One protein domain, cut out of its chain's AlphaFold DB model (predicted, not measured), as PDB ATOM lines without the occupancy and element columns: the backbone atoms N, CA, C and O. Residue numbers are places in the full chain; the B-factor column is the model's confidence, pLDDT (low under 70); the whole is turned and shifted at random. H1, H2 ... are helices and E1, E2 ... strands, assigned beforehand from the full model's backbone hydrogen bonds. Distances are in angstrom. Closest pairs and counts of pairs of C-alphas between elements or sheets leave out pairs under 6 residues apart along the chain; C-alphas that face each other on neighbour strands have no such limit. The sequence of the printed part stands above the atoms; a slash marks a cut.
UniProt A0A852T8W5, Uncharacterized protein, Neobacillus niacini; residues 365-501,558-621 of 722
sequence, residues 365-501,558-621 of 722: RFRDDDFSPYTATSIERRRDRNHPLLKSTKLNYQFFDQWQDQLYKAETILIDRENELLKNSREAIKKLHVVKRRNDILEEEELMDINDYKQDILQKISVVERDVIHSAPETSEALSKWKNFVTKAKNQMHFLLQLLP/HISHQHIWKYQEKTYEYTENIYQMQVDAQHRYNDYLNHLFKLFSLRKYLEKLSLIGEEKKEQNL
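This is residues 365 to 501 and 558 to 621 of the 722 residues of an uncharacterized protein of Neobacillus niacini (UniProt A0A852T8W5). The model is a long rod built on one very long helix, H4, with H1 along one side of it and H2 and H3 following one another along another side. An unnamed stretch, residues 365 to 396, runs lengthwise along the rod, and residues 614 to 621 of H4 stick out at one end. The printed part has 201 residues, with four named helices and one named strand in the order H1, E1, H2, H3, H4, and its class is mostly helix. It is extended, with a radius of gyration of the C-alphas of 26.8 A and spans of 98 by 24 by 24 A.

H1, residues 397 to 435, and H4, residues 558 to 621, touch, the closest C-alphas being those of Leu 421 and Gln 586, 6.7 A apart; they run the same way at a shallow tilt of 3 degrees. H2, residues 450 to 471, touches H4, opposite ways at a shallow tilt of 19 degrees, closest at C-alphas 471 and 592, 5.0 A. H3, residues 478 to 498, touches H4, closest at C-alphas 478 and 578, 5.8 A. H1, H3 and H4 form an up and down bundle, each running against the one before it. H1 and H2 are apart. Every O i to N i+4 pair is within hydrogen-bond range in H1, H2 and H4; in H3, 16 of 17 are.

H1 begins at C-alpha 397 (472.305, 452.132, 867.300) and is 58.0 A long. E1, residues 443 to 449, pairs with no named strand. H2 measures 30.7 A and H3 30.3 A. H4, 94.6 A, ends at C-alpha 621 (562.486, 445.929, 856.341).

The C-alphas of Pro 501 and Leu 621 are the two farthest apart, 98.4 A. Residues 502 to 557 are not printed, and the gap across this cut is 10.2 A. Mean pLDDT of the printed part is 75.2; 50 residues are under 70, among them 368 to 398.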
ATOM      1  N   ARG A 365     544.748 443.389 871.770       78.38
ATOM      2  CA  ARG A 365     543.387 443.190 871.280       78.38
ATOM      3  C   ARG A 365     542.577 444.468 871.508       78.38
ATOM      4  O   ARG A 365     542.710 445.123 872.536       78.38
ATOM      5  N   PHE A 366     541.735 444.856 870.556       80.19
ATOM      6  CA  PHE A 366     540.792 445.945 870.793       80.19
ATOM      7  C   PHE A 366     539.635 445.443 871.636       80.19
ATOM      8  O   PHE A 366     539.116 444.351 871.389       80.19
ATOM      9  N   ARG A 367     539.210 446.272 872.587       71.69
ATOM     10  CA  ARG A 367     538.075 445.958 873.440       71.69
ATOM     11  C   ARG A 367     536.837 445.727 872.583       71.69
ATOM     12  O   ARG A 367     536.474 446.566 871.746       71.69
ATOM     13  N   ASP A 368     536.199 444.578 872.787       63.72
ATOM     14  CA  ASP A 368     534.883 444.318 872.222       63.72
ATOM     15  C   ASP A 368     533.912 445.279 872.935       63.72
ATOM     16  O   ASP A 368     533.588 445.119 874.112       63.72
ATOM     17  N   ASP A 369     533.518 446.359 872.256       58.19
ATOM     18  CA  ASP A 369     532.541 447.295 872.802       58.19
ATOM     19  C   ASP A 369     531.195 446.559 872.934       58.19
ATOM     20  O   ASP A 369     530.455 446.423 871.960       58.19
ATOM     21  N   ASP A 370     530.818 446.167 874.158       52.97
ATOM     22  CA  ASP A 370     529.455 445.725 874.531       52.97
ATOM     23  C   ASP A 370     528.404 446.848 874.388       52.97
ATOM     24  O   ASP A 370     527.261 446.756 874.850       52.97
ATOM     25  N   PHE A 371     528.785 447.957 873.753       55.22
ATOM     26  CA  PHE A 371     527.925 449.086 873.491       55.22
ATOM     27  C   PHE A 371     526.838 448.664 872.501       55.22
ATOM     28  O   PHE A 371     527.047 448.625 871.290       55.22
ATOM     29  N   SER A 372     525.654 448.362 873.030       58.94
ATOM     30  CA  SER A 372     524.403 448.321 872.279       58.94
ATOM     31  C   SER A 372     523.863 449.755 872.227       58.94
ATOM     32  O   SER A 372     523.200 450.205 873.165       58.94
ATOM     33  N   PRO A 373     524.163 450.538 871.172       54.84
ATOM     34  CA  PRO A 373     523.818 451.960 871.130       54.84
ATOM     35  C   PRO A 373     522.309 452.215 871.213       54.84
ATOM     36  O   PRO A 373     521.894 453.361 871.429       54.84
ATOM     37  N   TYR A 374     521.485 451.186 870.991       57.56
ATOM     38  CA  TYR A 374     520.057 451.359 870.858       57.56
ATOM     39  C   TYR A 374     519.240 450.137 871.299       57.56
ATOM     40  O   TYR A 374     519.084 449.147 870.589       57.56
ATOM     41  N   THR A 375     518.624 450.273 872.467       56.75
ATOM     42  CA  THR A 375     517.355 449.634 872.811       56.75
ATOM     43  C   THR A 375     516.343 450.765 872.924       56.75
ATOM     44  O   THR A 375     516.289 451.454 873.942       56.75
ATOM     45  N   ALA A 376     515.563 451.035 871.871       57.09
ATOM     46  CA  ALA A 376     514.355 451.823 872.100       57.09
ATOM     47  C   ALA A 376     513.542 451.107 873.176       57.09
ATOM     48  O   ALA A 376     513.374 449.887 873.091       57.09
ATOM     49  N   THR A 377     513.056 451.856 874.170       58.66
ATOM     50  CA  THR A 377     512.033 451.354 875.087       58.66
ATOM     51  C   THR A 377     510.965 450.692 874.231       58.66
ATOM     52  O   THR A 377     510.488 451.306 873.266       58.66
ATOM     53  N   SER A 378     510.670 449.417 874.508       58.31
ATOM     54  CA  SER A 378     509.572 448.736 873.832       58.31
ATOM     55  C   SER A 378     508.369 449.663 873.913       58.31
ATOM     56  O   SER A 378     508.146 450.273 874.962       58.31
ATOM     57  N   ILE A 379     507.654 449.849 872.800       60.66
ATOM     58  CA  ILE A 379     506.368 450.538 872.856       60.66
ATOM     59  C   ILE A 379     505.576 449.779 873.918       60.66
ATOM     60  O   ILE A 379     505.197 448.624 873.698       60.66
ATOM     61  N   GLU A 380     505.436 450.367 875.109       55.50
ATOM     62  CA  GLU A 380     504.781 449.682 876.208       55.50
ATOM     63  C   GLU A 380     503.410 449.263 875.690       55.50
ATOM     64  O   GLU A 380     502.747 450.013 874.959       55.50
ATOM     65  N   ARG A 381     502.962 448.058 876.060       51.47
ATOM     66  CA  ARG A 381     501.540 447.744 875.968       51.47
ATOM     67  C   ARG A 381     500.843 448.775 876.847       51.47
ATOM     68  O   ARG A 381     500.621 448.511 878.027       51.47
ATOM     69  N   ARG A 382     500.491 449.945 876.300       50.12
ATOM     70  CA  ARG A 382     499.448 450.786 876.865       50.12
ATOM     71  C   ARG A 382     498.256 449.854 876.945       50.12
ATOM     72  O   ARG A 382     497.608 449.583 875.937       50.12
ATOM     73  N   ARG A 383     498.027 449.296 878.135       48.31
ATOM     74  CA  ARG A 383     496.786 448.626 878.509       48.31
ATOM     75  C   ARG A 383     495.741 449.725 878.637       48.31
ATOM     76  O   ARG A 383     495.227 449.981 879.723       48.31
ATOM     77  N   ASP A 384     495.484 450.430 877.543       49.66
ATOM     78  CA  ASP A 384     494.321 451.282 877.480       49.66
ATOM     79  C   ASP A 384     493.124 450.348 877.585       49.66
ATOM     80  O   ASP A 384     493.074 449.289 876.954       49.66
ATOM     81  N   ARG A 385     492.200 450.707 878.479       45.91
ATOM     82  CA  ARG A 385     490.998 449.947 878.839       45.91
ATOM     83  C   ARG A 385     489.993 449.904 877.680       45.91
ATOM     84  O   ARG A 385     488.809 450.164 877.879       45.91
ATOM     85  N   ASN A 386     490.430 449.555 876.475       50.88
ATOM     86  CA  ASN A 386     489.563 449.129 875.387       50.88
ATOM     87  C   ASN A 386     489.075 447.712 875.702       50.88
ATOM     88  O   ASN A 386     489.325 446.769 874.969       50.88
ATOM     89  N   HIS A 387     488.406 447.541 876.841       54.16
ATOM     90  CA  HIS A 387     487.740 446.287 877.132       54.16
ATOM     91  C   HIS A 387     486.654 446.052 876.074       54.16
ATOM     92  O   HIS A 387     486.069 447.024 875.569       54.16
ATOM     93  N   PRO A 388     486.359 444.783 875.735       58.38
ATOM     94  CA  PRO A 388     485.160 444.483 874.967       58.38
ATOM     95  C   PRO A 388     483.977 445.194 875.632       58.38
ATOM     96  O   PRO A 388     483.905 445.262 876.863       58.38
ATOM     97  N   LEU A 389     483.084 445.780 874.825       61.97
ATOM     98  CA  LEU A 389     481.910 446.472 875.359       61.97
ATOM     99  C   LEU A 389     481.192 445.510 876.322       61.97
ATOM    100  O   LEU A 389     481.098 444.311 876.068       61.97
ATOM    101  N   LEU A 390     480.741 446.001 877.477       56.59
ATOM    102  CA  LEU A 390     480.041 445.145 878.438       56.59
ATOM    103  C   LEU A 390     478.794 444.564 877.766       56.59
ATOM    104  O   LEU A 390     478.056 445.310 877.120       56.59
ATOM    105  N   LYS A 391     478.552 443.251 877.934       57.88
ATOM    106  CA  LYS A 391     477.361 442.555 877.416       57.88
ATOM    107  C   LYS A 391     476.092 443.220 877.950       57.88
ATOM    108  O   LYS A 391     475.578 442.843 878.998       57.88
ATOM    109  N   SER A 392     475.589 444.223 877.239       55.66
ATOM    110  CA  SER A 392     474.328 444.869 877.569       55.66
ATOM    111  C   SER A 392     473.178 444.055 876.974       55.66
ATOM    112  O   SER A 392     473.280 443.458 875.898       55.66
ATOM    113  N   THR A 393     472.049 444.033 877.674       48.81
ATOM    114  CA  THR A 393     470.825 443.358 877.225       48.81
ATOM    115  C   THR A 393     470.110 444.103 876.085       48.81
ATOM    116  O   THR A 393     469.139 443.582 875.535       48.81
ATOM    117  N   LYS A 394     470.581 445.295 875.675       57.94
ATOM    118  CA  LYS A 394     469.983 446.111 874.601       57.94
ATOM    119  C   LYS A 394     471.039 446.548 873.572       57.94
ATOM    120  O   LYS A 394     471.760 447.516 873.791       57.94
ATOM    121  N   LEU A 395     471.084 445.857 872.428       61.38
ATOM    122  CA  LEU A 395     471.790 446.323 871.228       61.38
ATOM    123  C   LEU A 395     470.948 447.426 870.565       61.38
ATOM    124  O   LEU A 395     469.924 447.137 869.952       61.38
ATOM    125  N   ASN A 396     471.370 448.681 870.719       62.09
ATOM    126  CA  ASN A 396     470.793 449.850 870.045       62.09
ATOM    127  C   ASN A 396     471.794 450.411 869.016       62.09
ATOM    128  O   ASN A 396     472.963 450.036 869.040       62.09
ATOM    129  N   TYR A 397     471.386 451.379 868.183       62.97
ATOM    130  CA  TYR A 397     472.305 452.132 867.300       62.97
ATOM    131  C   TYR A 397     473.528 452.707 868.046       62.97
ATOM    132  O   TYR A 397     474.631 452.697 867.515       62.97
ATOM    133  N   GLN A 398     473.374 453.065 869.326       66.50
ATOM    134  CA  GLN A 398     474.470 453.514 870.199       66.50
ATOM    135  C   GLN A 398     475.616 452.493 870.356       66.50
ATOM    136  O   GLN A 398     476.752 452.890 870.586       66.50
ATOM    137  N   PHE A 399     475.350 451.189 870.233       71.25
ATOM    138  CA  PHE A 399     476.395 450.160 870.277       71.25
ATOM    139  C   PHE A 399     477.277 450.195 869.022       71.25
ATOM    140  O   PHE A 399     478.484 449.986 869.112       71.25
ATOM    141  N   PHE A 400     476.687 450.488 867.860       72.69
ATOM    142  CA  PHE A 400     477.437 450.631 866.615       72.69
ATOM    143  C   PHE A 400     478.359 451.850 866.665       72.69
ATOM    144  O   PHE A 400     479.537 451.722 866.341       72.69
ATOM    145  N   ASP A 401     477.862 452.984 867.169       73.00
ATOM    146  CA  ASP A 401     478.670 454.194 867.356       73.00
ATOM    147  C   ASP A 401     479.831 453.950 868.334       73.00
ATOM    148  O   ASP A 401     480.965 454.342 868.067       73.00
ATOM    149  N   GLN A 402     479.583 453.228 869.434       76.31
ATOM    150  CA  GLN A 402     480.621 452.850 870.401       76.31
ATOM    151  C   GLN A 402     481.674 451.905 869.808       76.31
ATOM    152  O   GLN A 402     482.865 452.069 870.065       76.31
ATOM    153  N   TRP A 403     481.266 450.922 869.006       81.62
ATOM    154  CA  TRP A 403     482.194 450.018 868.321       81.62
ATOM    155  C   TRP A 403     483.006 450.742 867.234       81.62
ATOM    156  O   TRP A 403     484.204 450.502 867.080       81.62
ATOM    157  N   GLN A 404     482.390 451.677 866.508       80.19
ATOM    158  CA  GLN A 404     483.072 452.490 865.505       80.19
ATOM    159  C   GLN A 404     484.084 453.460 866.139       80.19
ATOM    160  O   GLN A 404     485.181 453.624 865.603       80.19
ATOM    161  N   ASP A 405     483.757 454.049 867.292       79.50
ATOM    162  CA  ASP A 405     484.685 454.854 868.095       79.50
ATOM    163  C   ASP A 405     485.877 454.015 868.599       79.50
ATOM    164  O   ASP A 405     487.019 454.471 868.555       79.50
ATOM    165  N   GLN A 406     485.656 452.750 868.983       78.12
ATOM    166  CA  GLN A 406     486.745 451.823 869.330       78.12
ATOM    167  C   GLN A 406     487.701 451.565 868.155       78.12
ATOM    168  O   GLN A 406     488.917 451.596 868.345       78.12
ATOM    169  N   LEU A 407     487.180 451.351 866.940       82.00
ATOM    170  CA  LEU A 407     488.012 451.179 865.743       82.00
ATOM    171  C   LEU A 407     488.838 452.430 865.425       82.00
ATOM    172  O   LEU A 407     490.014 452.317 865.081       82.00
ATOM    173  N   TYR A 408     488.230 453.610 865.551       81.44
ATOM    174  CA  TYR A 408     488.914 454.879 865.318       81.44
ATOM    175  C   TYR A 408     490.031 455.115 866.343       81.44
ATOM    176  O   TYR A 408     491.155 455.432 865.965       81.44
ATOM    177  N   LYS A 409     489.762 454.861 867.631       80.88
ATOM    178  CA  LYS A 409     490.772 454.935 868.700       80.88
ATOM    179  C   LYS A 409     491.934 453.969 868.475       80.88
ATOM    180  O   LYS A 409     493.089 454.333 868.692       80.88
ATOM    181  N   ALA A 410     491.650 452.748 868.022       79.44
ATOM    182  CA  ALA A 410     492.691 451.786 867.681       79.44
ATOM    183  C   ALA A 410     493.555 452.274 866.503       79.44
ATOM    184  O   ALA A 410     494.779 452.183 866.582       79.44
ATOM    185  N   GLU A 411     492.947 452.857 865.462       82.12
ATOM    186  CA  GLU A 411     493.659 453.436 864.314       82.12
ATOM    187  C   GLU A 411     494.565 454.608 864.713       82.12
ATOM    188  O   GLU A 411     495.726 454.643 864.306       82.12
ATOM    189  N   THR A 412     494.087 455.529 865.557       81.25
ATOM    190  CA  THR A 412     494.912 456.646 866.048       81.25
ATOM    191  C   THR A 412     496.117 456.154 866.847       81.25
ATOM    192  O   THR A 412     497.232 456.611 866.615       81.25
ATOM    193  N   ILE A 413     495.928 455.148 867.711       80.00
ATOM    194  CA  ILE A 413     497.026 454.552 868.487       80.00
ATOM    195  C   ILE A 413     498.048 453.872 867.563       80.00
ATOM    196  O   ILE A 413     499.248 453.980 867.798       80.00
ATOM    197  N   LEU A 414     497.598 453.181 866.508       79.12
ATOM    198  CA  LEU A 414     498.495 452.546 865.533       79.12
ATOM    199  C   LEU A 414     499.367 453.568 864.795       79.12
ATOM    200  O   LEU A 414     500.561 453.321 864.620       79.12
ATOM    201  N   ILE A 415     498.778 454.698 864.388       81.94
ATOM    202  CA  ILE A 415     499.481 455.795 863.706       81.94
ATOM    203  C   ILE A 415     500.503 456.447 864.642       81.94
ATOM    204  O   ILE A 415     501.649 456.663 864.246       81.94
ATOM    205  N   ASP A 416     500.117 456.730 865.888       80.44
ATOM    206  CA  ASP A 416     501.012 457.337 866.876       80.44
ATOM    207  C   ASP A 416     502.221 456.438 867.166       80.44
ATOM    208  O   ASP A 416     503.359 456.911 867.160       80.44
ATOM    209  N   ARG A 417     501.993 455.126 867.321       76.69
ATOM    210  CA  ARG A 417     503.059 454.128 867.513       76.69
ATOM    211  C   ARG A 417     504.011 454.037 866.323       76.69
ATOM    212  O   ARG A 417     505.219 453.912 866.510       76.69
ATOM    213  N   GLU A 418     503.495 454.113 865.100       77.62
ATOM    214  CA  GLU A 418     504.326 454.087 863.892       77.62
ATOM    215  C   GLU A 418     505.175 455.360 863.755       77.62
ATOM    216  O   GLU A 418     506.367 455.289 863.445       77.62
ATOM    217  N   ASN A 419     504.602 456.525 864.069       81.31
ATOM    218  CA  ASN A 419     505.338 457.788 864.112       81.31
ATOM    219  C   ASN A 419     506.436 457.779 865.185       81.31
ATOM    220  O   ASN A 419     507.541 458.270 864.942       81.31
ATOM    221  N   GLU A 420     506.157 457.206 866.357       78.19
ATOM    222  CA  GLU A 420     507.132 457.036 867.435       78.19
ATOM    223  C   GLU A 420     508.284 456.109 867.013       78.19
ATOM    224  O   GLU A 420     509.454 456.463 867.176       78.19
ATOM    225  N   LEU A 421     507.979 454.980 866.363       75.25
ATOM    226  CA  LEU A 421     508.976 454.064 865.800       75.25
ATOM    227  C   LEU A 421     509.883 454.769 864.775       75.25
ATOM    228  O   LEU A 421     511.111 454.653 864.838       75.25
ATOM    229  N   LEU A 422     509.302 455.544 863.852       77.94
ATOM    230  CA  LEU A 422     510.050 456.312 862.848       77.94
ATOM    231  C   LEU A 422     510.884 457.449 863.451       77.94
ATOM    232  O   LEU A 422     511.945 457.798 862.930       77.94
ATOM    233  N   LYS A 423     510.419 458.062 864.540       79.94
ATOM    234  CA  LYS A 423     511.185 459.089 865.251       79.94
ATOM    235  C   LYS A 423     512.397 458.470 865.944       79.94
ATOM    236  O   LYS A 423     513.515 458.949 865.746       79.94
ATOM    237  N   ASN A 424     512.187 457.386 866.686       74.38
ATOM    238  CA  ASN A 424     513.242 456.728 867.449       74.38
ATOM    239  C   ASN A 424     514.314 456.131 866.511       74.38
ATOM    240  O   ASN A 424     515.512 456.284 866.759       74.38
ATOM    241  N   SER A 425     513.915 455.566 865.363       72.75
ATOM    242  CA  SER A 425     514.859 455.093 864.338       72.75
ATOM    243  C   SER A 425     515.741 456.205 863.762       72.75
ATOM    244  O   SER A 425     516.955 456.036 863.632       72.75
ATOM    245  N   ARG A 426     515.170 457.380 863.461       77.94
ATOM    246  CA  ARG A 426     515.934 458.549 862.987       77.94
ATOM    247  C   ARG A 426     516.938 459.046 864.025       77.94
ATOM    248  O   ARG A 426     518.038 459.462 863.659       77.94
ATOM    249  N   GLU A 427     516.583 459.023 865.307       75.25
ATOM    250  CA  GLU A 427     517.506 459.366 866.393       75.25
ATOM    251  C   GLU A 427     518.650 458.351 866.513       75.25
ATOM    252  O   GLU A 427     519.807 458.747 866.680       75.25
ATOM    253  N   ALA A 428     518.360 457.062 866.344       69.12
ATOM    254  CA  ALA A 428     519.372 456.011 866.343       69.12
ATOM    255  C   ALA A 428     520.372 456.162 865.182       69.12
ATOM    256  O   ALA A 428     521.584 456.118 865.399       69.12
ATOM    257  N   ILE A 429     519.889 456.461 863.971       74.31
ATOM    258  CA  ILE A 429     520.744 456.750 862.807       74.31
ATOM    259  C   ILE A 429     521.659 457.957 863.083       74.31
ATOM    260  O   ILE A 429     522.850 457.927 862.765       74.31
ATOM    261  N   LYS A 430     521.146 459.014 863.728       76.38
ATOM    262  CA  LYS A 430     521.965 460.175 864.124       76.38
ATOM    263  C   LYS A 430     523.061 459.795 865.124       76.38
ATOM    264  O   LYS A 430     524.190 460.255 864.972       76.38
ATOM    265  N   LYS A 431     522.762 458.950 866.117       70.44
ATOM    266  CA  LYS A 431     523.768 458.448 867.070       70.44
ATOM    267  C   LYS A 431     524.846 457.615 866.368       70.44
ATOM    268  O   LYS A 431     526.028 457.828 866.634       70.44
ATOM    269  N   LEU A 432     524.468 456.757 865.418       70.38
ATOM    270  CA  LEU A 432     525.414 455.988 864.598       70.38
ATOM    271  C   LEU A 432     526.358 456.911 863.812       70.38
ATOM    272  O   LEU A 432     527.569 456.690 863.789       70.38
ATOM    273  N   HIS A 433     525.842 458.007 863.248       72.56
ATOM    274  CA  HIS A 433     526.675 459.022 862.598       72.56
ATOM    275  C   HIS A 433     527.676 459.705 863.540       72.56
ATOM    276  O   HIS A 433     528.770 460.055 863.098       72.56
ATOM    277  N   VAL A 434     527.327 459.908 864.814       70.94
ATOM    278  CA  VAL A 434     528.247 460.480 865.812       70.94
ATOM    279  C   VAL A 434     529.358 459.492 866.146       70.94
ATOM    280  O   VAL A 434     530.522 459.886 866.174       70.94
ATOM    281  N   VAL A 435     529.039 458.212 866.347       67.44
ATOM    282  CA  VAL A 435     530.068 457.206 866.647       67.44
ATOM    283  C   VAL A 435     530.986 456.960 865.451       67.44
ATOM    284  O   VAL A 435     532.193 456.858 865.635       67.44
ATOM    285  N   LYS A 436     530.463 457.020 864.219       67.62
ATOM    286  CA  LYS A 436     531.286 457.028 863.000       67.62
ATOM    287  C   LYS A 436     532.365 458.124 863.002       67.62
ATOM    288  O   LYS A 436     533.378 457.971 862.331       67.62
ATOM    289  N   ARG A 437     532.157 459.222 863.741       63.78
ATOM    290  CA  ARG A 437     533.109 460.339 863.865       63.78
ATOM    291  C   ARG A 437     534.039 460.243 865.081       63.78
ATOM    292  O   ARG A 437     534.992 461.011 865.137       63.78
ATOM    293  N   ARG A 438     533.779 459.365 866.058       64.62
ATOM    294  CA  ARG A 438     534.648 459.203 867.238       64.62
ATOM    295  C   ARG A 438     535.827 458.290 866.909       64.62
ATOM    296  O   ARG A 438     535.638 457.259 866.268       64.62
ATOM    297  N   ASN A 439     537.029 458.663 867.354       57.00
ATOM    298  CA  ASN A 439     538.278 457.929 867.110       57.00
ATOM    299  C   ASN A 439     538.788 457.089 868.282       57.00
ATOM    300  O   ASN A 439     539.835 456.462 868.161       57.00
ATOM    301  N   ASP A 440     538.011 456.992 869.352       58.06
ATOM    302  CA  ASP A 440     538.454 456.355 870.586       58.06
ATOM    303  C   ASP A 440     538.309 454.832 870.464       58.06
ATOM    304  O   ASP A 440     537.223 454.284 870.635       58.06
ATOM    305  N   ILE A 441     539.395 454.156 870.085       61.75
ATOM    306  CA  ILE A 441     539.512 452.692 870.120       61.75
ATOM    307  C   ILE A 441     540.237 452.348 871.416       61.75
ATOM    308  O   ILE A 441     541.381 452.763 871.600       61.75
ATOM    309  N   LEU A 442     539.568 451.620 872.306       62.75
ATOM    310  CA  LEU A 442     540.145 451.163 873.567       62.75
ATOM    311  C   LEU A 442     540.864 449.822 873.355       62.75
ATOM    312  O   LEU A 442     540.377 448.956 872.628       62.75
ATOM    313  N   GLU A 443     542.025 449.663 873.982       66.12
ATOM    314  CA  GLU A 443     542.887 448.481 873.865       66.12
ATOM    315  C   GLU A 443     542.831 447.658 875.163       66.12
ATOM    316  O   GLU A 443     542.785 448.219 876.258       66.12
ATOM    317  N   GLU A 444     542.790 446.334 875.032       65.56
ATOM    318  CA  GLU A 444     542.911 445.354 876.117       65.56
ATOM    319  C   GLU A 444     544.379 444.933 876.282       65.56
ATOM    320  O   GLU A 444     545.168 445.022 875.347       65.56
ATOM    321  N   GLU A 445     544.766 444.440 877.461       59.50
ATOM    322  CA  GLU A 445     546.155 444.018 877.733       59.50
ATOM    323  C   GLU A 445     546.545 442.680 877.062       59.50
ATOM    324  O   GLU A 445     547.695 442.253 877.149       59.50
ATOM    325  N   GLU A 446     545.610 441.996 876.394       72.00
ATOM    326  CA  GLU A 446     545.865 440.712 875.730       72.00
ATOM    327  C   GLU A 446     546.606 440.910 874.394       72.00
ATOM    328  O   GLU A 446     546.086 441.534 873.467       72.00
ATOM    329  N   LEU A 447     547.812 440.346 874.279       73.44
ATOM    330  CA  LEU A 447     548.622 440.357 873.056       73.44
ATOM    331  C   LEU A 447     548.218 439.219 872.111       73.44
ATOM    332  O   LEU A 447     548.239 438.050 872.492       73.44
ATOM    333  N   MET A 448     547.933 439.549 870.850       77.00
ATOM    334  CA  MET A 448     547.557 438.588 869.806       77.00
ATOM    335  C   MET A 448     548.331 438.854 868.513       77.00
ATOM    336  O   MET A 448     548.614 440.011 868.200       77.00
ATOM    337  N   ASP A 449     548.667 437.813 867.743       80.69
ATOM    338  CA  ASP A 449     549.276 437.993 866.417       80.69
ATOM    339  C   ASP A 449     548.321 438.746 865.478       80.69
ATOM    340  O   ASP A 449     547.133 438.436 865.388       80.69
ATOM    341  N   ILE A 450     548.833 439.753 864.767       82.12
ATOM    342  CA  ILE A 450     548.055 440.631 863.887       82.12
ATOM    343  C   ILE A 450     547.363 439.840 862.772       82.12
ATOM    344  O   ILE A 450     546.261 440.218 862.370       82.12
ATOM    345  N   ASN A 451     547.975 438.781 862.235       81.25
ATOM    346  CA  ASN A 451     547.368 438.004 861.154       81.25
ATOM    347  C   ASN A 451     546.234 437.123 861.674       81.25
ATOM    348  O   ASN A 451     545.159 437.112 861.070       81.25
ATOM    349  N   ASP A 452     546.445 436.457 862.810       83.12
ATOM    350  CA  ASP A 452     545.408 435.663 863.471       83.12
ATOM    351  C   ASP A 452     544.243 436.563 863.904       83.12
ATOM    352  O   ASP A 452     543.078 436.254 863.649       83.12
ATOM    353  N   TYR A 453     544.546 437.749 864.440       84.56
ATOM    354  CA  TYR A 453     543.529 438.710 864.851       84.56
ATOM    355  C   TYR A 453     542.746 439.292 863.663       84.56
ATOM    356  O   TYR A 453     541.525 439.453 863.727       84.56
ATOM    357  N   LYS A 454     543.413 439.555 862.528       85.31
ATOM    358  CA  LYS A 454     542.735 439.934 861.277       85.31
ATOM    359  C   LYS A 454     541.775 438.844 860.808       85.31
ATOM    360  O   LYS A 454     540.672 439.170 860.373       85.31
ATOM    361  N   GLN A 455     542.171 437.572 860.891       86.25
ATOM    362  CA  GLN A 455     541.295 436.455 860.536       86.25
ATOM    363  C   GLN A 455     540.095 436.348 861.483       86.25
ATOM    364  O   GLN A 455     538.975 436.202 860.995       86.25
ATOM    365  N   ASP A 456     540.297 436.495 862.795       86.50
ATOM    366  CA  ASP A 456     539.203 436.525 863.779       86.50
ATOM    367  C   ASP A 456     538.209 437.661 863.483       86.50
ATOM    368  O   ASP A 456     536.999 437.435 863.389       86.50
ATOM    369  N   ILE A 457     538.694 438.880 863.224       86.25
ATOM    370  CA  ILE A 457     537.822 440.011 862.870       86.25
ATOM    371  C   ILE A 457     537.085 439.762 861.551       86.25
ATOM    372  O   ILE A 457     535.894 440.055 861.468       86.25
ATOM    373  N   LEU A 458     537.735 439.196 860.531       87.88
ATOM    374  CA  LEU A 458     537.074 438.839 859.269       87.88
ATOM    375  C   LEU A 458     535.972 437.792 859.474       87.88
ATOM    376  O   LEU A 458     534.888 437.914 858.899       87.88
ATOM    377  N   GLN A 459     536.213 436.791 860.324       89.25
ATOM    378  CA  GLN A 459     535.194 435.812 860.694       89.25
ATOM    379  C   GLN A 459     534.024 436.492 861.409       89.25
ATOM    380  O   GLN A 459     532.876 436.301 860.997       89.25
ATOM    381  N   LYS A 460     534.294 437.352 862.400       87.25
ATOM    382  CA  LYS A 460     533.272 438.145 863.104       87.25
ATOM    383  C   LYS A 460     532.476 439.036 862.148       87.25
ATOM    384  O   LYS A 460     531.252 439.060 862.238       87.25
ATOM    385  N   ILE A 461     533.130 439.701 861.192       88.19
ATOM    386  CA  ILE A 461     532.473 440.480 860.131       88.19
ATOM    387  C   ILE A 461     531.522 439.584 859.334       88.19
ATOM    388  O   ILE A 461     530.358 439.936 859.182       88.19
ATOM    389  N   SER A 462     531.966 438.403 858.893       85.81
ATOM    390  CA  SER A 462     531.134 437.488 858.094       85.81
ATOM    391  C   SER A 462     529.898 436.961 858.838       85.81
ATOM    392  O   SER A 462     528.885 436.629 858.216       85.81
ATOM    393  N   VAL A 463     529.985 436.831 860.166       88.12
ATOM    394  CA  VAL A 463     528.863 436.436 861.026       88.12
ATOM    395  C   VAL A 463     527.894 437.605 861.156       88.12
ATOM    396  O   VAL A 463     526.723 437.462 860.823       88.12
ATOM    397  N   VAL A 464     528.398 438.787 861.516       86.56
ATOM    398  CA  VAL A 464     527.566 439.985 861.679       86.56
ATOM    399  C   VAL A 464     526.910 440.399 860.357       86.56
ATOM    400  O   VAL A 464     525.762 440.823 860.361       86.56
ATOM    401  N   GLU A 465     527.569 440.240 859.206       86.19
ATOM    402  CA  GLU A 465     526.960 440.499 857.891       86.19
ATOM    403  C   GLU A 465     525.763 439.584 857.615       86.19
ATOM    404  O   GLU A 465     524.739 440.050 857.110       86.19
ATOM    405  N   ARG A 466     525.849 438.301 857.994       86.62
ATOM    406  CA  ARG A 466     524.702 437.384 857.927       86.62
ATOM    407  C   ARG A 466     523.579 437.837 858.860       86.62
ATOM    408  O   ARG A 466     522.430 437.892 858.423       86.62
ATOM    409  N   ASP A 467     523.914 438.248 860.080       83.06
ATOM    410  CA  ASP A 467     522.937 438.736 861.061       83.06
ATOM    411  C   ASP A 467     522.246 440.033 860.598       83.06
ATOM    412  O   ASP A 467     521.032 440.184 860.760       83.06
ATOM    413  N   VAL A 468     522.970 440.954 859.946       84.56
ATOM    414  CA  VAL A 468     522.409 442.168 859.318       84.56
ATOM    415  C   VAL A 468     521.412 441.804 858.217       84.56
ATOM    416  O   VAL A 468     520.332 442.389 858.153       84.56
ATOM    417  N   ILE A 469     521.745 440.836 857.357       83.00
ATOM    418  CA  ILE A 469     520.850 440.391 856.278       83.00
ATOM    419  C   ILE A 469     519.576 439.764 856.859       83.00
ATOM    420  O   ILE A 469     518.486 440.018 856.353       83.00
ATOM    421  N   HIS A 470     519.693 438.967 857.923       81.19
ATOM    422  CA  HIS A 470     518.551 438.293 858.555       81.19
ATOM    423  C   HIS A 470     517.653 439.241 859.365       81.19
ATOM    424  O   HIS A 470     516.455 438.997 859.483       81.19
ATOM    425  N   SER A 471     518.213 440.326 859.905       78.31
ATOM    426  CA  SER A 471     517.481 441.327 860.697       78.31
ATOM    427  C   SER A 471     516.916 442.487 859.868       78.31
ATOM    428  O   SER A 471     516.238 443.350 860.424       78.31
ATOM    429  N   ALA A 472     517.154 442.516 858.552       76.38
ATOM    430  CA  ALA A 472     516.711 443.598 857.678       76.38
ATOM    431  C   ALA A 472     515.190 443.854 857.810       76.38
ATOM    432  O   ALA A 472     514.387 442.944 857.584       76.38
ATOM    433  N   PRO A 473     514.765 445.075 858.184       68.81
ATOM    434  CA  PRO A 473     513.356 445.365 858.400       68.81
ATOM    435  C   PRO A 473     512.591 445.398 857.070       68.81
ATOM    436  O   PRO A 473     512.916 446.173 856.169       68.81
ATOM    437  N   GLU A 474     511.536 444.591 856.963       67.69
ATOM    438  CA  GLU A 474     510.532 444.709 855.900       67.69
ATOM    439  C   GLU A 474     509.657 445.958 856.129       67.69
ATOM    440  O   GLU A 474     509.515 446.443 857.255       67.69
ATOM    441  N   THR A 475     509.046 446.501 855.070       63.38
ATOM    442  CA  THR A 475     508.093 447.616 855.209       63.38
ATOM    443  C   THR A 475     506.927 447.201 856.105       63.38
ATOM    444  O   THR A 475     506.270 446.203 855.821       63.38
ATOM    445  N   SER A 476     506.649 447.967 857.166       63.44
ATOM    446  CA  SER A 476     505.549 447.697 858.103       63.44
ATOM    447  C   SER A 476     504.208 447.556 857.369       63.44
ATOM    448  O   SER A 476     503.610 448.533 856.923       63.44
ATOM    449  N   GLU A 477     503.701 446.328 857.261       73.88
ATOM    450  CA  GLU A 477     502.379 446.048 856.684       73.88
ATOM    451  C   GLU A 477     501.233 446.238 857.696       73.88
ATOM    452  O   GLU A 477     500.067 446.014 857.373       73.88
ATOM    453  N   ALA A 478     501.539 446.610 858.942       76.00
ATOM    454  CA  ALA A 478     500.566 446.657 860.031       76.00
ATOM    455  C   ALA A 478     499.404 447.623 859.727       76.00
ATOM    456  O   ALA A 478     498.230 447.263 859.857       76.00
ATOM    457  N   LEU A 479     499.720 448.827 859.242       77.44
ATOM    458  CA  LEU A 479     498.731 449.869 858.963       77.44
ATOM    459  C   LEU A 479     497.899 449.568 857.704       77.44
ATOM    460  O   LEU A 479     496.698 449.847 857.666       77.44
ATOM    461  N   SER A 480     498.498 448.941 856.687       80.19
ATOM    462  CA  SER A 480     497.773 448.510 855.484       80.19
ATOM    463  C   SER A 480     496.830 447.335 855.781       80.19
ATOM    464  O   SER A 480     495.668 447.354 855.360       80.19
ATOM    465  N   LYS A 481     497.277 446.355 856.579       81.94
ATOM    466  CA  LYS A 481     496.454 445.235 857.067       81.94
ATOM    467  C   LYS A 481     495.284 445.720 857.925       81.94
ATOM    468  O   LYS A 481     494.159 445.265 857.711       81.94
ATOM    469  N   TRP A 482     495.505 446.701 858.803       83.75
ATOM    470  CA  TRP A 482     494.442 447.315 859.604       83.75
ATOM    471  C   TRP A 482     493.369 448.000 858.745       83.75
ATOM    472  O   TRP A 482     492.184 447.701 858.890       83.75
ATOM    473  N   LYS A 483     493.754 448.848 857.782       83.25
ATOM    474  CA  LYS A 483     492.799 449.526 856.879       83.25
ATOM    475  C   LYS A 483     491.948 448.540 856.068       83.25
ATOM    476  O   LYS A 483     490.732 448.718 855.928       83.25
ATOM    477  N   ASN A 484     492.568 447.466 855.581       83.88
ATOM    478  CA  ASN A 484     491.877 446.386 854.871       83.88
ATOM    479  C   ASN A 484     490.922 445.595 855.780       83.88
ATOM    480  O   ASN A 484     489.883 445.116 855.323       83.88
ATOM    481  N   PHE A 485     491.254 445.452 857.063       85.88
ATOM    482  CA  PHE A 485     490.377 444.830 858.047       85.88
ATOM    483  C   PHE A 485     489.186 445.731 858.397       85.88
ATOM    484  O   PHE A 485     488.047 445.279 858.309       85.88
ATOM    485  N   VAL A 486     489.415 447.011 858.712       83.38
ATOM    486  CA  VAL A 486     488.368 447.977 859.096       83.38
ATOM    487  C   VAL A 486     487.286 448.100 858.022       83.38
ATOM    488  O   VAL A 486     486.095 448.111 858.337       83.38
ATOM    489  N   THR A 487     487.676 448.159 856.748       81.12
ATOM    490  CA  THR A 487     486.732 448.228 855.618       81.12
ATOM    491  C   THR A 487     485.845 446.984 855.530       81.12
ATOM    492  O   THR A 487     484.624 447.102 855.417       81.12
ATOM    493  N   LYS A 488     486.428 445.785 855.663       82.50
ATOM    494  CA  LYS A 488     485.670 444.523 855.708       82.50
ATOM    495  C   LYS A 488     484.778 444.437 856.948       82.50
ATOM    496  O   LYS A 488     483.635 443.992 856.845       82.50
ATOM    497  N   ALA A 489     485.278 444.899 858.091       81.12
ATOM    498  CA  ALA A 489     484.582 444.825 859.362       81.12
ATOM    499  C   ALA A 489     483.357 445.733 859.429       81.12
ATOM    500  O   ALA A 489     482.294 445.290 859.863       81.12
ATOM    501  N   LYS A 490     483.462 446.968 858.926       80.00
ATOM    502  CA  LYS A 490     482.324 447.895 858.827       80.00
ATOM    503  C   LYS A 490     481.184 447.300 857.998       80.00
ATOM    504  O   LYS A 490     480.039 447.321 858.441       80.00
ATOM    505  N   ASN A 491     481.502 446.701 856.848       78.38
ATOM    506  CA  ASN A 491     480.505 446.087 855.968       78.38
ATOM    507  C   ASN A 491     479.811 444.883 856.627       78.38
ATOM    508  O   ASN A 491     478.588 444.762 856.565       78.38
ATOM    509  N   GLN A 492     480.573 444.009 857.291       79.50
ATOM    510  CA  GLN A 492     480.026 442.827 857.967       79.50
ATOM    511  C   GLN A 492     479.183 443.194 859.193       79.50
ATOM    512  O   GLN A 492     478.105 442.634 859.384       79.50
ATOM    513  N   MET A 493     479.629 444.159 859.996       77.75
ATOM    514  CA  MET A 493     478.893 444.616 861.173       77.75
ATOM    515  C   MET A 493     477.589 445.325 860.789       77.75
ATOM    516  O   MET A 493     476.548 445.072 861.391       77.75
ATOM    517  N   HIS A 494     477.617 446.151 859.739       76.56
ATOM    518  CA  HIS A 494     476.418 446.790 859.197       76.56
ATOM    519  C   HIS A 494     475.395 445.756 858.703       76.56
ATOM    520  O   HIS A 494     474.208 445.856 859.013       76.56
ATOM    521  N   PHE A 495     475.853 444.718 857.995       75.88
ATOM    522  CA  PHE A 495     475.002 443.606 857.567       75.88
ATOM    523  C   PHE A 495     474.386 442.847 858.758       75.88
ATOM    524  O   PHE A 495     473.182 442.598 858.780       75.88
ATOM    525  N   LEU A 496     475.182 442.534 859.788       74.25
ATOM    526  CA  LEU A 496     474.702 441.854 860.999       74.25
ATOM    527  C   LEU A 496     473.683 442.691 861.790       74.25
ATOM    528  O   LEU A 496     472.747 442.129 862.359       74.25
ATOM    529  N   LEU A 497     473.825 444.019 861.802       71.75
ATOM    530  CA  LEU A 497     472.869 444.923 862.447       71.75
ATOM    531  C   LEU A 497     471.544 445.028 861.683       71.75
ATOM    532  O   LEU A 497     470.490 445.073 862.314       71.75
ATOM    533  N   GLN A 498     471.570 445.016 860.346       69.50
ATOM    534  CA  GLN A 498     470.349 444.997 859.527       69.50
ATOM    535  C   GLN A 498     469.526 443.711 859.708       69.50
ATOM    536  O   GLN A 498     468.306 443.740 859.562       69.50
ATOM    537  N   LEU A 499     470.176 442.597 860.057       68.75
ATOM    538  CA  LEU A 499     469.536 441.301 860.310       68.75
ATOM    539  C   LEU A 499     468.885 441.176 861.702       68.75
ATOM    540  O   LEU A 499     468.297 440.136 862.010       68.75
ATOM    541  N   LEU A 500     468.976 442.192 862.568       70.06
ATOM    542  CA  LEU A 500     468.316 442.169 863.875       70.06
ATOM    543  C   LEU A 500     466.791 442.327 863.713       70.06
ATOM    544  O   LEU A 500     466.336 443.348 863.194       70.06
ATOM    545  N   PRO A 501     465.972 441.372 864.200       63.91
ATOM    546  CA  PRO A 501     464.525 441.461 864.054       63.91
ATOM    547  C   PRO A 501     463.976 442.617 864.905       63.91
ATOM    548  O   PRO A 501     464.085 442.626 866.138       63.91
ATOM    549  N   HIS A 558     468.428 436.098 869.932       77.06
ATOM    550  CA  HIS A 558     469.522 435.555 870.736       77.06
ATOM    551  C   HIS A 558     470.730 435.143 869.877       77.06
ATOM    552  O   HIS A 558     471.861 435.510 870.195       77.06
ATOM    553  N   ILE A 559     470.499 434.453 868.756       78.69
ATOM    554  CA  ILE A 559     471.541 434.026 867.810       78.69
ATOM    555  C   ILE A 559     472.230 435.241 867.173       78.69
ATOM    556  O   ILE A 559     473.458 435.326 867.189       78.69
ATOM    557  N   SER A 560     471.471 436.228 866.682       75.06
ATOM    558  CA  SER A 560     472.048 437.449 866.100       75.06
ATOM    559  C   SER A 560     472.858 438.251 867.126       75.06
ATOM    560  O   SER A 560     473.961 438.700 866.817       75.06
ATOM    561  N   HIS A 561     472.378 438.364 868.374       77.00
ATOM    562  CA  HIS A 561     473.150 438.960 869.470       77.00
ATOM    563  C   HIS A 561     474.478 438.215 869.698       77.00
ATOM    564  O   HIS A 561     475.524 438.855 869.808       77.00
ATOM    565  N   GLN A 562     474.468 436.878 869.744       77.50
ATOM    566  CA  GLN A 562     475.689 436.082 869.914       77.50
ATOM    567  C   GLN A 562     476.691 436.283 868.769       77.50
ATOM    568  O   GLN A 562     477.888 436.403 869.027       77.50
ATOM    569  N   HIS A 563     476.223 436.365 867.520       78.75
ATOM    570  CA  HIS A 563     477.093 436.613 866.368       78.75
ATOM    571  C   HIS A 563     477.754 437.992 866.411       78.75
ATOM    572  O   HIS A 563     478.954 438.086 866.159       78.75
ATOM    573  N   ILE A 564     477.005 439.037 866.776       78.81
ATOM    574  CA  ILE A 564     477.530 440.403 866.916       78.81
ATOM    575  C   ILE A 564     478.604 440.463 868.013       78.81
ATOM    576  O   ILE A 564     479.690 440.994 867.785       78.81
ATOM    577  N   TRP A 565     478.355 439.845 869.172       76.69
ATOM    578  CA  TRP A 565     479.331 439.787 870.266       76.69
ATOM    579  C   TRP A 565     480.595 439.003 869.897       76.69
ATOM    580  O   TRP A 565     481.703 439.475 870.143       76.69
ATOM    581  N   LYS A 566     480.447 437.848 869.240       80.12
ATOM    582  CA  LYS A 566     481.582 437.050 868.749       80.12
ATOM    583  C   LYS A 566     482.402 437.803 867.697       80.12
ATOM    584  O   LYS A 566     483.610 437.613 867.593       80.12
ATOM    585  N   TYR A 567     481.756 438.650 866.898       80.62
ATOM    586  CA  TYR A 567     482.432 439.470 865.899       80.62
ATOM    587  C   TYR A 567     483.231 440.619 866.527       80.62
ATOM    588  O   TYR A 567     484.361 440.897 866.120       80.62
ATOM    589  N   GLN A 568     482.683 441.246 867.566       79.12
ATOM    590  CA  GLN A 568     483.408 442.241 868.348       79.12
ATOM    591  C   GLN A 568     484.644 441.642 869.034       79.12
ATOM    592  O   GLN A 568     485.713 442.243 868.982       79.12
ATOM    593  N   GLU A 569     484.519 440.456 869.630       78.56
ATOM    594  CA  GLU A 569     485.642 439.747 870.258       78.56
ATOM    595  C   GLU A 569     486.768 439.477 869.247       78.56
ATOM    596  O   GLU A 569     487.919 439.833 869.492       78.56
ATOM    597  N   LYS A 570     486.424 439.018 868.036       81.38
ATOM    598  CA  LYS A 570     487.385 438.879 866.925       81.38
ATOM    599  C   LYS A 570     488.047 440.195 866.508       81.38
ATOM    600  O   LYS A 570     489.203 440.199 866.097       81.38
ATOM    601  N   THR A 571     487.321 441.311 866.575       79.50
ATOM    602  CA  THR A 571     487.869 442.642 866.258       79.50
ATOM    603  C   THR A 571     488.935 443.037 867.282       79.50
ATOM    604  O   THR A 571     489.993 443.550 866.916       79.50
ATOM    605  N   TYR A 572     488.686 442.748 868.559       77.38
ATOM    606  CA  TYR A 572     489.642 442.983 869.636       77.38
ATOM    607  C   TYR A 572     490.896 442.104 869.493       77.38
ATOM    608  O   TYR A 572     492.007 442.628 869.497       77.38
ATOM    609  N   GLU A 573     490.729 440.797 869.258       81.25
ATOM    610  CA  GLU A 573     491.844 439.867 869.008       81.25
ATOM    611  C   GLU A 573     492.717 440.307 867.822       81.25
ATOM    612  O   GLU A 573     493.946 440.254 867.886       81.25
ATOM    613  N   TYR A 574     492.094 440.787 866.740       82.62
ATOM    614  CA  TYR A 574     492.823 441.288 865.577       82.62
ATOM    615  C   TYR A 574     493.605 442.572 865.891       82.62
ATOM    616  O   TYR A 574     494.728 442.736 865.422       82.62
ATOM    617  N   THR A 575     493.045 443.458 866.717       79.31
ATOM    618  CA  THR A 575     493.716 444.694 867.156       79.31
ATOM    619  C   THR A 575     494.983 444.379 867.958       79.31
ATOM    620  O   THR A 575     496.045 444.928 867.668       79.31
ATOM    621  N   GLU A 576     494.903 443.441 868.907       79.12
ATOM    622  CA  GLU A 576     496.061 442.975 869.686       79.12
ATOM    623  C   GLU A 576     497.137 442.320 868.806       79.12
ATOM    624  O   GLU A 576     498.329 442.555 869.004       79.12
ATOM    625  N   ASN A 577     496.740 441.553 867.786       84.44
ATOM    626  CA  ASN A 577     497.686 440.966 866.835       84.44
ATOM    627  C   ASN A 577     498.460 442.050 866.058       84.44
ATOM    628  O   ASN A 577     499.686 442.010 865.991       84.44
ATOM    629  N   ILE A 578     497.772 443.075 865.542       82.19
ATOM    630  CA  ILE A 578     498.432 444.187 864.838       82.19
ATOM    631  C   ILE A 578     499.368 444.968 865.777       82.19
ATOM    632  O   ILE A 578     500.460 445.363 865.362       82.19
ATOM    633  N   TYR A 579     498.996 445.146 867.047       80.88
ATOM    634  CA  TYR A 579     499.894 445.731 868.046       80.88
ATOM    635  C   TYR A 579     501.150 444.891 868.273       80.88
ATOM    636  O   TYR A 579     502.245 445.452 868.315       80.88
ATOM    637  N   GLN A 580     501.019 443.568 868.369       80.75
ATOM    638  CA  GLN A 580     502.167 442.675 868.499       80.75
ATOM    639  C   GLN A 580     503.070 442.735 867.255       80.75
ATOM    640  O   GLN A 580     504.286 442.825 867.397       80.75
ATOM    641  N   MET A 581     502.497 442.811 866.048       81.06
ATOM    642  CA  MET A 581     503.268 442.968 864.807       81.06
ATOM    643  C   MET A 581     504.131 444.244 864.788       81.06
ATOM    644  O   MET A 581     505.254 444.204 864.291       81.06
ATOM    645  N   GLN A 582     503.637 445.371 865.321       76.81
ATOM    646  CA  GLN A 582     504.425 446.610 865.420       76.81
ATOM    647  C   GLN A 582     505.576 446.491 866.433       76.81
ATOM    648  O   GLN A 582     506.668 446.994 866.172       76.81
ATOM    649  N   VAL A 583     505.351 445.808 867.561       78.31
ATOM    650  CA  VAL A 583     506.390 445.544 868.572       78.31
ATOM    651  C   VAL A 583     507.483 444.641 867.994       78.31
ATOM    652  O   VAL A 583     508.666 444.961 868.097       78.31
ATOM    653  N   ASP A 584     507.105 443.564 867.307       79.19
ATOM    654  CA  ASP A 584     508.059 442.651 866.672       79.19
ATOM    655  C   ASP A 584     508.862 443.358 865.561       79.19
ATOM    656  O   ASP A 584     510.066 443.140 865.426       79.19
ATOM    657  N   ALA A 585     508.224 444.248 864.790       77.94
ATOM    658  CA  ALA A 585     508.906 445.071 863.789       77.94
ATOM    659  C   ALA A 585     509.907 446.052 864.424       77.94
ATOM    660  O   ALA A 585     511.010 446.223 863.902       77.94
ATOM    661  N   GLN A 586     509.563 446.657 865.566       77.50
ATOM    662  CA  GLN A 586     510.474 447.514 866.330       77.50
ATOM    663  C   GLN A 586     511.700 446.731 866.824       77.50
ATOM    664  O   GLN A 586     512.820 447.222 866.698       77.50
ATOM    665  N   HIS A 587     511.508 445.514 867.345       78.69
ATOM    666  CA  HIS A 587     512.612 444.655 867.782       78.69
ATOM    667  C   HIS A 587     513.572 444.332 866.634       78.69
ATOM    668  O   HIS A 587     514.763 444.605 866.758       78.69
ATOM    669  N   ARG A 588     513.056 443.887 865.478       79.88
ATOM    670  CA  ARG A 588     513.893 443.629 864.290       79.88
ATOM    671  C   ARG A 588     514.666 444.870 863.847       79.88
ATOM    672  O   ARG A 588     515.836 444.777 863.493       79.88
ATOM    673  N   TYR A 589     514.030 446.040 863.896       78.50
ATOM    674  CA  TYR A 589     514.672 447.300 863.536       78.50
ATOM    675  C   TYR A 589     515.816 447.672 864.498       78.50
ATOM    676  O   TYR A 589     516.864 448.151 864.061       78.50
ATOM    677  N   ASN A 590     515.638 447.438 865.802       78.69
ATOM    678  CA  ASN A 590     516.687 447.651 866.800       78.69
ATOM    679  C   ASN A 590     517.866 446.694 866.576       78.69
ATOM    680  O   ASN A 590     519.015 447.138 866.561       78.69
ATOM    681  N   ASP A 591     517.580 445.409 866.356       81.62
ATOM    682  CA  ASP A 591     518.595 444.381 866.106       81.62
ATOM    683  C   ASP A 591     519.406 444.718 864.850       81.62
ATOM    684  O   ASP A 591     520.637 444.731 864.887       81.62
ATOM    685  N   TYR A 592     518.730 445.118 863.771       83.62
ATOM    686  CA  TYR A 592     519.364 445.561 862.530       83.62
ATOM    687  C   TYR A 592     520.344 446.721 862.740       83.62
ATOM    688  O   TYR A 592     521.487 446.672 862.280       83.62
ATOM    689  N   LEU A 593     519.926 447.769 863.458       79.00
ATOM    690  CA  LEU A 593     520.785 448.923 863.724       79.00
ATOM    691  C   LEU A 593     521.983 448.579 864.618       79.00
ATOM    692  O   LEU A 593     523.081 449.090 864.383       79.00
ATOM    693  N   ASN A 594     521.797 447.712 865.616       81.31
ATOM    694  CA  ASN A 594     522.880 447.256 866.487       81.31
ATOM    695  C   ASN A 594     523.884 446.380 865.719       81.31
ATOM    696  O   ASN A 594     525.095 446.559 865.870       81.31
ATOM    697  N   HIS A 595     523.413 445.498 864.833       84.31
ATOM    698  CA  HIS A 595     524.290 444.714 863.962       84.31
ATOM    699  C   HIS A 595     525.063 445.601 862.974       84.31
ATOM    700  O   HIS A 595     526.268 445.418 862.808       84.31
ATOM    701  N   LEU A 596     524.427 446.617 862.376       82.06
ATOM    702  CA  LEU A 596     525.117 447.589 861.515       82.06
ATOM    703  C   LEU A 596     526.204 448.371 862.260       82.06
ATOM    704  O   LEU A 596     527.273 448.635 861.707       82.06
ATOM    705  N   PHE A 597     525.939 448.745 863.510       79.06
ATOM    706  CA  PHE A 597     526.914 449.417 864.356       79.06
ATOM    707  C   PHE A 597     528.134 448.531 864.630       79.06
ATOM    708  O   PHE A 597     529.269 448.958 864.409       79.06
ATOM    709  N   LYS A 598     527.893 447.278 865.035       81.38
ATOM    710  CA  LYS A 598     528.940 446.281 865.279       81.38
ATOM    711  C   LYS A 598     529.751 445.979 864.016       81.38
ATOM    712  O   LYS A 598     530.968 445.842 864.071       81.38
ATOM    713  N   LEU A 599     529.099 445.930 862.854       84.56
ATOM    714  CA  LEU A 599     529.782 445.761 861.574       84.56
ATOM    715  C   LEU A 599     530.728 446.933 861.277       84.56
ATOM    716  O   LEU A 599     531.850 446.732 860.811       84.56
ATOM    717  N   PHE A 600     530.289 448.164 861.548       81.12
ATOM    718  CA  PHE A 600     531.106 449.355 861.337       81.12
ATOM    719  C   PHE A 600     532.333 449.393 862.264       81.12
ATOM    720  O   PHE A 600     533.431 449.684 861.787       81.12
ATOM    721  N   SER A 601     532.180 449.075 863.556       81.12
ATOM    722  CA  SER A 601     533.311 449.041 864.496       81.12
ATOM    723  C   SER A 601     534.339 447.974 864.114       81.12
ATOM    724  O   SER A 601     535.527 448.283 864.031       81.12
ATOM    725  N   LEU A 602     533.896 446.762 863.759       84.50
ATOM    726  CA  LEU A 602     534.784 445.686 863.305       84.50
ATOM    727  C   LEU A 602     535.571 446.060 862.040       84.50
ATOM    728  O   LEU A 602     536.765 445.779 861.948       84.50
ATOM    729  N   ARG A 603     534.941 446.739 861.070       85.06
ATOM    730  CA  ARG A 603     535.643 447.227 859.868       85.06
ATOM    731  C   ARG A 603     536.704 448.276 860.206       85.06
ATOM    732  O   ARG A 603     537.793 448.239 859.641       85.06
ATOM    733  N   LYS A 604     536.417 449.166 861.158       83.50
ATOM    734  CA  LYS A 604     537.383 450.157 861.650       83.50
ATOM    735  C   LYS A 604     538.570 449.502 862.369       83.50
ATOM    736  O   LYS A 604     539.709 449.926 862.194       83.50
ATOM    737  N   TYR A 605     538.313 448.461 863.160       84.31
ATOM    738  CA  TYR A 605     539.358 447.665 863.811       84.31
ATOM    739  C   TYR A 605     540.271 446.994 862.784       84.31
ATOM    740  O   TYR A 605     541.493 447.057 862.912       84.31
ATOM    741  N   LEU A 606     539.694 446.425 861.723       86.12
ATOM    742  CA  LEU A 606     540.461 445.827 860.633       86.12
ATOM    743  C   LEU A 606     541.386 446.846 859.950       86.12
ATOM    744  O   LEU A 606     542.557 446.540 859.734       86.12
ATOM    745  N   GLU A 607     540.891 448.054 859.671       85.00
ATOM    746  CA  GLU A 607     541.681 449.140 859.071       85.00
ATOM    747  C   GLU A 607     542.861 449.566 859.969       85.00
ATOM    748  O   GLU A 607     544.001 449.673 859.507       85.00
ATOM    749  N   LYS A 608     542.631 449.718 861.281       84.56
ATOM    750  CA  LYS A 608     543.707 450.025 862.241       84.56
ATOM    751  C   LYS A 608     544.750 448.898 862.311       84.56
ATOM    752  O   LYS A 608     545.944 449.181 862.339       84.56
ATOM    753  N   LEU A 609     544.338 447.626 862.270       84.69
ATOM    754  CA  LEU A 609     545.276 446.489 862.230       84.69
ATOM    755  C   LEU A 609     546.056 446.386 860.924       84.69
ATOM    756  O   LEU A 609     547.177 445.869 860.923       84.69
ATOM    757  N   SER A 610     545.483 446.804 859.790       84.88
ATOM    758  CA  SER A 610     546.261 446.915 858.551       84.88
ATOM    759  C   SER A 610     547.379 447.934 858.697       84.88
ATOM    760  O   SER A 610     548.517 447.551 858.452       84.88
ATOM    761  N   LEU A 611     547.077 449.134 859.201       86.19
ATOM    762  CA  LEU A 611     548.060 450.205 859.391       86.19
ATOM    763  C   LEU A 611     549.186 449.790 860.347       86.19
ATOM    764  O   LEU A 611     550.352 449.835 859.968       86.19
ATOM    765  N   ILE A 612     548.853 449.266 861.532       83.81
ATOM    766  CA  ILE A 612     549.858 448.756 862.487       83.81
ATOM    767  C   ILE A 612     550.702 447.641 861.846       83.81
ATOM    768  O   ILE A 612     551.912 447.551 862.055       83.81
ATOM    769  N   GLY A 613     550.073 446.767 861.054       83.50
ATOM    770  CA  GLY A 613     550.775 445.706 860.338       83.50
ATOM    771  C   GLY A 613     551.728 446.226 859.257       83.50
ATOM    772  O   GLY A 613     552.775 445.621 859.048       83.50
ATOM    773  N   GLU A 614     551.380 447.312 858.568       83.94
ATOM    774  CA  GLU A 614     552.236 447.975 857.577       83.94
ATOM    775  C   GLU A 614     553.422 448.670 858.251       83.94
ATOM    776  O   GLU A 614     554.560 448.378 857.890       83.94
ATOM    777  N   GLU A 615     553.187 449.455 859.307       84.38
ATOM    778  CA  GLU A 615     554.249 450.113 860.084       84.38
ATOM    779  C   GLU A 615     555.273 449.101 860.623       84.38
ATOM    780  O   GLU A 615     556.485 449.272 860.471       84.38
ATOM    781  N   LYS A 616     554.806 447.982 861.195       82.75
ATOM    782  CA  LYS A 616     555.708 446.924 861.676       82.75
ATOM    783  C   LYS A 616     556.466 446.230 860.544       82.75
ATOM    784  O   LYS A 616     557.607 445.809 860.745       82.75
ATOM    785  N   LYS A 617     555.861 446.075 859.359       83.88
ATOM    786  CA  LYS A 617     556.549 445.518 858.182       83.88
ATOM    787  C   LYS A 617     557.644 446.457 857.691       83.88
ATOM    788  O   LYS A 617     558.743 445.980 857.419       83.88
ATOM    789  N   GLU A 618     557.371 447.756 857.608       85.06
ATOM    790  CA  GLU A 618     558.366 448.766 857.234       85.06
ATOM    791  C   GLU A 618     559.539 448.784 858.220       85.06
ATOM    792  O   GLU A 618     560.694 448.711 857.801       85.06
ATOM    793  N   GLN A 619     559.262 448.751 859.527       84.31
ATOM    794  CA  GLN A 619     560.305 448.621 860.550       84.31
ATOM    795  C   GLN A 619     561.142 447.344 860.363       84.31
ATOM    796  O   GLN A 619     562.370 447.410 860.372       84.31
ATOM    797  N   ASN A 620     560.512 446.189 860.114       84.69
ATOM    798  CA  ASN A 620     561.219 444.926 859.847       84.69
ATOM    799  C   ASN A 620     562.114 445.011 858.596       84.69
ATOM    800  O   ASN A 620     563.241 444.514 858.609       84.69
ATOM    801  N   LEU A 621     561.664 445.686 857.532       87.00
ATOM    802  CA  LEU A 621     562.486 445.929 856.341       87.00
ATOM    803  C   LEU A 621     563.729 446.768 856.667       87.00
ATOM    804  O   LEU A 621     564.826 446.400 856.239       87.00
TER     805      LEU A 621